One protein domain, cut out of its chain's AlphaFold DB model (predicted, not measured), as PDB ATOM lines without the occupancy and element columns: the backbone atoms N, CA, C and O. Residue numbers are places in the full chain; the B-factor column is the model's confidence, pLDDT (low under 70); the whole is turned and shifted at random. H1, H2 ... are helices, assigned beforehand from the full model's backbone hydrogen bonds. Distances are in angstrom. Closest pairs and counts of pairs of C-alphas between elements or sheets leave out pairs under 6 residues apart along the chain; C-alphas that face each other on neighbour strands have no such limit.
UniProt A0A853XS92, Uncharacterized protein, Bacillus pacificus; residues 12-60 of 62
ATOM      1  N   VAL A  12      92.255 -62.540  60.125       94.75
ATOM      2  CA  VAL A  12      92.996 -62.929  58.927       94.75
ATOM      3  C   VAL A  12      92.244 -64.029  58.170       94.75
ATOM      4  O   VAL A  12      91.610 -64.864  58.811       94.75
ATOM      5  N   PRO A  13      92.351 -64.086  56.835       94.75
ATOM      6  CA  PRO A  13      91.743 -65.162  56.062       94.75
ATOM      7  C   PRO A  13      92.429 -66.508  56.331       94.75
ATOM      8  O   PRO A  13      93.586 -66.558  56.759       94.75
ATOM      9  N   GLU A  14      91.723 -67.601  56.048       94.00
ATOM     10  CA  GLU A  14      92.155 -68.975  56.340       94.00
ATOM     11  C   GLU A  14      93.547 -69.301  55.780       94.00
ATOM     12  O   GLU A  14      94.439 -69.705  56.527       94.00
ATOM     13  N   TRP A  15      93.802 -68.983  54.508       93.81
ATOM     14  CA  TRP A  15      95.108 -69.223  53.884       93.81
ATOM     15  C   TRP A  15      96.260 -68.465  54.580       93.81
ATOM     16  O   TRP A  15      97.389 -68.949  54.643       93.81
ATOM     17  N   VAL A  16      95.996 -67.289  55.168       94.81
ATOM     18  CA  VAL A  16      96.984 -66.532  55.963       94.81
ATOM     19  C   VAL A  16      97.191 -67.202  57.319       94.81
ATOM     20  O   VAL A  16      98.332 -67.303  57.778       94.81
ATOM     21  N   ALA A  17      96.115 -67.669  57.956       95.06
ATOM     22  CA  ALA A  17      96.174 -68.385  59.225       95.06
ATOM     23  C   ALA A  17      97.013 -69.667  59.118       95.06
ATOM     24  O   ALA A  17      97.852 -69.918  59.986       95.06
ATOM     25  N   GLU A  18      96.864 -70.427  58.033       94.31
ATOM     26  CA  GLU A  18      97.680 -71.613  57.765       94.31
ATOM     27  C   GLU A  18      99.172 -71.281  57.652       94.31
ATOM     28  O   GLU A  18     100.010 -71.932  58.282       94.31
ATOM     29  N   ILE A  19      99.525 -70.240  56.888       94.88
ATOM     30  CA  ILE A  19     100.921 -69.802  56.736       94.88
ATOM     31  C   ILE A  19     101.488 -69.349  58.086       94.88
ATOM     32  O   ILE A  19     102.625 -69.684  58.425       94.88
ATOM     33  N   LEU A  20     100.715 -68.594  58.871       94.38
ATOM     34  CA  LEU A  20     101.116 -68.148  60.206       94.38
ATOM     35  C   LEU A  20     101.341 -69.336  61.149       94.38
ATOM     36  O   LEU A  20     102.345 -69.362  61.865       94.38
ATOM     37  N   GLN A  21     100.472 -70.347  61.106       94.38
ATOM     38  CA  GLN A  21     100.615 -71.568  61.893       94.38
ATOM     39  C   GLN A  21     101.874 -72.355  61.493       94.38
ATOM     40  O   GLN A  21     102.662 -72.734  62.363       94.38
ATOM     41  N   LYS A  22     102.129 -72.527  60.190       94.25
ATOM     42  CA  LYS A  22     103.358 -73.157  59.671       94.25
ATOM     43  C   LYS A  22     104.611 -72.375  60.087       94.25
ATOM     44  O   LYS A  22     105.576 -72.959  60.578       94.25
ATOM     45  N   LYS A  23     104.583 -71.038  60.006       91.25
ATOM     46  CA  LYS A  23     105.679 -70.172  60.480       91.25
ATOM     47  C   LYS A  23     105.922 -70.294  61.980       91.25
ATOM     48  O   LYS A  23     107.079 -70.326  62.397       91.25
ATOM     49  N   LYS A  24     104.864 -70.385  62.791       90.81
ATOM     50  CA  LYS A  24     104.967 -70.619  64.239       90.81
ATOM     51  C   LYS A  24     105.639 -71.963  64.539       90.81
ATOM     52  O   LYS A  24     106.453 -72.042  65.455       90.81
ATOM     53  N   ASN A  25     105.387 -72.966  63.701       93.31
ATOM     54  CA  ASN A  25     106.044 -74.274  63.741       93.31
ATOM     55  C   ASN A  25     107.462 -74.278  63.128       93.31
ATOM     56  O   ASN A  25     108.067 -75.339  63.014       93.31
ATOM     57  N   ARG A  26     108.014 -73.106  62.767       91.31
ATOM     58  CA  ARG A  26     109.343 -72.926  62.150       91.31
ATOM     59  C   ARG A  26     109.513 -73.619  60.794       91.31
ATOM     60  O   ARG A  26     110.634 -73.932  60.407       91.31
ATOM     61  N   ASP A  27     108.424 -73.808  60.055       92.62
ATOM     62  CA  ASP A  27     108.475 -74.364  58.704       92.62
ATOM     63  C   ASP A  27     109.110 -73.350  57.719       92.62
ATOM     64  O   ASP A  27     108.564 -72.252  57.526       92.62
ATOM     65  N   PRO A  28     110.256 -73.673  57.085       87.62
ATOM     66  CA  PRO A  28     110.895 -72.799  56.101       87.62
ATOM     67  C   PRO A  28     110.065 -72.634  54.819       87.62
ATOM     68  O   PRO A  28     110.214 -71.634  54.116       87.62
ATOM     69  N   LEU A  29     109.159 -73.572  54.536       91.50
ATOM     70  CA  LEU A  29     108.287 -73.602  53.365       91.50
ATOM     71  C   LEU A  29     106.856 -73.165  53.698       91.50
ATOM     72  O   LEU A  29     105.945 -73.374  52.904       91.50
ATOM     73  N   ALA A  30     106.653 -72.487  54.830       89.81
ATOM     74  CA  ALA A  30     105.332 -72.082  55.302       89.81
ATOM     75  C   ALA A  30     104.481 -71.317  54.273       89.81
ATOM     76  O   ALA A  30     103.261 -71.416  54.312       89.81
ATOM     77  N   SER A  31     105.107 -70.541  53.378       89.44
ATOM     78  CA  SER A  31     104.420 -69.778  52.324       89.44
ATOM     79  C   SER A  31     104.446 -70.449  50.947       89.44
ATOM     80  O   SER A  31     104.040 -69.822  49.970       89.44
ATOM     81  N   LEU A  32     104.959 -71.676  50.836       87.88
ATOM     82  CA  LEU A  32     105.001 -72.416  49.577       87.88
ATOM     83  C   LEU A  32     103.564 -72.678  49.098       87.88
ATOM     84  O   LEU A  32     102.728 -73.134  49.871       87.88
ATOM     85  N   GLY A  33     103.275 -72.336  47.841       87.69
ATOM     86  CA  GLY A  33     101.921 -72.353  47.267       87.69
ATOM     87  C   GLY A  33     101.241 -70.979  47.225       87.69
ATOM     88  O   GLY A  33     100.524 -70.701  46.275       87.69
ATOM     89  N   HIS A  34     101.570 -70.076  48.158       90.12
ATOM     90  CA  HIS A  34     100.991 -68.724  48.246       90.12
ATOM     91  C   HIS A  34     102.053 -67.618  48.277       90.12
ATOM     92  O   HIS A  34     101.798 -66.512  48.743       90.12
ATOM     93  N   SER A  35     103.278 -67.878  47.807       90.44
ATOM     94  CA  SER A  35     104.428 -66.978  47.984       90.44
ATOM     95  C   SER A  35     104.164 -65.536  47.527       90.44
ATOM     96  O   SER A  35     104.591 -64.594  48.198       90.44
ATOM     97  N   LYS A  36     103.451 -65.361  46.404       93.44
ATOM     98  CA  LYS A  36     103.109 -64.047  45.841       93.44
ATOM     99  C   LYS A  36     102.029 -63.343  46.666       93.44
ATOM    100  O   LYS A  36     102.261 -62.237  47.145       93.44
ATOM    101  N   GLU A  37     100.901 -64.010  46.894       94.44
ATOM    102  CA  GLU A  37      99.784 -63.487  47.695       94.44
ATOM    103  C   GLU A  37     100.231 -63.161  49.123       94.44
ATOM    104  O   GLU A  37      99.896 -62.117  49.675       94.44
ATOM    105  N   TRP A  38     101.084 -64.005  49.704       94.81
ATOM    106  CA  TRP A  38     101.694 -63.790  51.009       94.81
ATOM    107  C   TRP A  38     102.572 -62.537  51.051       94.81
ATOM    108  O   TRP A  38     102.549 -61.791  52.035       94.81
ATOM    109  N   ALA A  39     103.370 -62.290  50.009       93.88
ATOM    110  CA  ALA A  39     104.194 -61.088  49.926       93.88
ATOM    111  C   ALA A  39     103.326 -59.822  49.840       93.88
ATOM    112  O   ALA A  39     103.550 -58.878  50.601       93.88
ATOM    113  N   GLU A  40     102.303 -59.835  48.984       95.56
ATOM    114  CA  GLU A  40     101.353 -58.730  48.819       95.56
ATOM    115  C   GLU A  40     100.543 -58.476  50.100       95.56
ATOM    116  O   GLU A  40     100.421 -57.333  50.550       95.56
ATOM    117  N   TRP A  41     100.058 -59.533  50.754       94.69
ATOM    118  CA  TRP A  41      99.310 -59.429  52.005       94.69
ATOM    119  C   TRP A  41     100.166 -58.849  53.127       94.69
ATOM    120  O   TRP A  41      99.734 -57.922  53.810       94.69
ATOM    121  N   LYS A  42     101.412 -59.311  53.294       93.94
ATOM    122  CA  LYS A  42     102.337 -58.727  54.280       93.94
ATOM    123  C   LYS A  42     102.624 -57.255  54.006       93.94
ATOM    124  O   LYS A  42     102.750 -56.489  54.959       93.94
ATOM    125  N   TYR A  43     102.757 -56.869  52.738       93.50
ATOM    126  CA  TYR A  43     102.980 -55.475  52.366       93.50
ATOM    127  C   TYR A  43     101.774 -54.611  52.755       93.50
ATOM    128  O   TYR A  43     101.922 -53.608  53.452       93.50
ATOM    129  N   ARG A  44     100.564 -55.052  52.393       94.81
ATOM    130  CA  ARG A  44      99.315 -54.322  52.649       94.81
ATOM    131  C   ARG A  44      98.899 -54.321  54.124       94.81
ATOM    132  O   ARG A  44      98.336 -53.342  54.605       94.81
ATOM    133  N   TYR A  45      99.190 -55.399  54.848       94.44
ATOM    134  CA  TYR A  45      98.724 -55.647  56.215       94.44
ATOM    135  C   TYR A  45      99.874 -55.877  57.205       94.44
ATOM    136  O   TYR A  45      99.745 -56.647  58.157       94.44
ATOM    137  N   SER A  46     100.990 -55.167  57.035       92.31
ATOM    138  CA  SER A  46     102.197 -55.288  57.870       92.31
ATOM    139  C   SER A  46     101.925 -55.175  59.378       92.31
ATOM    140  O   SER A  46     102.473 -55.939  60.176       92.31
ATOM    141  N   ARG A  47     101.015 -54.276  59.784       93.19
ATOM    142  CA  ARG A  47     100.576 -54.138  61.186       93.19
ATOM    143  C   ARG A  47      99.794 -55.360  61.664       93.19
ATOM    144  O   ARG A  47     100.063 -55.832  62.765       93.19
ATOM    145  N   LYS A  48      98.876 -55.900  60.849       94.31
ATOM    146  CA  LYS A  48      98.161 -57.142  61.190       94.31
ATOM    147  C   LYS A  48      99.151 -58.292  61.334       94.31
ATOM    148  O   LYS A  48      99.104 -58.986  62.334       94.31
ATOM    149  N   TYR A  49     100.099 -58.444  60.410       93.94
ATOM    150  CA  TYR A  49     101.134 -59.475  60.511       93.94
ATOM    151  C   TYR A  49     101.914 -59.392  61.832       93.94
ATOM    152  O   TYR A  49     102.053 -60.393  62.533       93.94
ATOM    153  N   LYS A  50     102.371 -58.189  62.212       93.56
ATOM    154  CA  LYS A  50     103.085 -57.970  63.479       93.56
ATOM    155  C   LYS A  50     102.253 -58.422  64.681       93.56
ATOM    156  O   LYS A  50     102.752 -59.173  65.512       93.56
ATOM    157  N   TYR A  51     101.000 -57.979  64.772       94.38
ATOM    158  CA  TYR A  51     100.142 -58.334  65.904       94.38
ATOM    159  C   TYR A  51      99.700 -59.795  65.883       94.38
ATOM    160  O   TYR A  51      99.633 -60.400  66.944       94.38
ATOM    161  N   ALA A  52      99.500 -60.393  64.707       94.19
ATOM    162  CA  ALA A  52      99.224 -61.818  64.572       94.19
ATOM    163  C   ALA A  52     100.364 -62.663  65.164       94.19
ATOM    164  O   ALA A  52     100.124 -63.581  65.941       94.19
ATOM    165  N   MET A  53     101.616 -62.313  64.860       91.69
ATOM    166  CA  MET A  53     102.785 -63.023  65.387       91.69
ATOM    167  C   MET A  53     102.986 -62.832  66.900       91.69
ATOM    168  O   MET A  53     103.482 -63.745  67.553       91.69
ATOM    169  N   LEU A  54     102.625 -61.666  67.452       91.88
ATOM    170  CA  LEU A  54     102.811 -61.347  68.876       91.88
ATOM    171  C   LEU A  54     101.667 -61.858  69.762       91.88
ATOM    172  O   LEU A  54     101.909 -62.455  70.805       91.88
ATOM    173  N   ASN A  55     100.427 -61.623  69.339       93.62
ATOM    174  CA  ASN A  55      99.226 -61.794  70.157       93.62
ATOM    175  C   ASN A  55      98.350 -62.971  69.695       93.62
ATOM    176  O   ASN A  55      97.375 -63.317  70.365       93.62
ATOM    177  N   GLY A  56      98.670 -63.579  68.551       92.62
ATOM    178  CA  GLY A  56      97.795 -64.512  67.847       92.62
ATOM    179  C   GLY A  56      96.811 -63.803  66.915       92.62
ATOM    180  O   GLY A  56      96.774 -62.579  66.827       92.62
ATOM    181  N   TRP A  57      96.011 -64.586  66.201       95.31
ATOM    182  CA  TRP A  57      95.061 -64.117  65.191       95.31
ATOM    183  C   TRP A  57      93.712 -64.822  65.344       95.31
ATOM    184  O   TRP A  57      93.597 -65.808  66.071       95.31
ATOM    185  N   ILE A  58      92.701 -64.292  64.662       95.38
ATOM    186  CA  ILE A  58      91.374 -64.900  64.516       95.38
ATOM    187  C   ILE A  58      91.203 -65.230  63.032       95.38
ATOM    188  O   ILE A  58      91.584 -64.421  62.186       95.38
ATOM    189  N   VAL A  59      90.681 -66.411  62.714       95.31
ATOM    190  CA  VAL A  59      90.380 -66.782  61.326       95.31
ATOM    191  C   VAL A  59      89.054 -66.133  60.933       95.31
ATOM    192  O   VAL A  59      88.107 -66.175  61.712       95.31
ATOM    193  N   GLU A  60      89.003 -65.478  59.775       91.88
ATOM    194  CA  GLU A  60      87.744 -65.028  59.168       91.88
ATOM    195  C   GLU A  60      86.872 -66.267  58.907       91.88
ATOM    196  O   GLU A  60      87.228 -67.091  58.068       91.88
TER     197      GLU A  60
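What this domain is: This is residues 12 to 60 of the 62 residues of an uncharacterized protein of Bacillus pacificus (UniProt A0A853XS92). You are looking at three short helices whose centres make a triangle: H2 and H3 meet near their ends as an L, with a single residue at the bend, and H1 lies across the open side of that L. The loop of residues 25 to 34 leads round from H1 to H2, and after H3 the last residues, 56 to 60, fold back towards the place where the printed part begins. The printed part has 49 residues with three named helices, H1, H2 and H3 in that order, and no named strand; its class is all helix, with 31 residues in these helices. It is compact and rounded, with a radius of gyration of the C-alphas of 9.9 A and spans of 23 by 22 by 17 A.

Where its parts are: Start at Val 12 and go two residues on to C-alpha 14 at (92.155, -68.975, 56.340), where H1 begins. H1 is residues 14 to 24, the longest helix by residues, and runs 15.1 A to C-alpha 24 at (104.967, -70.619, 64.239). Go on through residues 25 to 34 to Ser 35, where H2 begins; it is residues 35 to 44 and measures 14.4 A from first to last C-alpha. Past Tyr 45 comes H3, residues 46 to 55, which runs 14.2 A and ends with C-alpha 55 at (99.226, -61.794, 70.157).

How they stand to each other: Begin with H1 and look from it to H3: they only just touch, with 3 pairs of C-alphas within 8 A. Their closest C-alphas are those of Leu 20 and Met 53, 7.5 A apart. The two helices run the same way at a steep tilt of 58 degrees. Next compare H1 with H2, which are close but not clearly touching; their closest C-alphas, those of Val 16 and Trp 38, are 7.4 A apart. Their lines are about perpendicular, at 85 degrees. H2 and H3 are also close but not clearly touching, with the C-alphas of Lys 42 and Tyr 49 the closest at 6.4 A, and their lines are about perpendicular, at 84 degrees. Along the backbones of H1, H2 and H3, every O i to N i+4 pair is within hydrogen-bond range.

The domain as a whole: The two C-alphas farthest apart are those of Gly 33 and Asn 55, at 25.4 A. Now compare the first and last printed residues: the C-alphas of Val 12 and Glu 60 are 5.7 A apart. The link from H1 to H2 is short, with 10 residues, and the link from H2 to H3 is tight, with 1 residue; neither is long. The printed part has no cut. In the B-factor column the mean pLDDT of the printed part of this model is 93.1, and no printed residue is under 70.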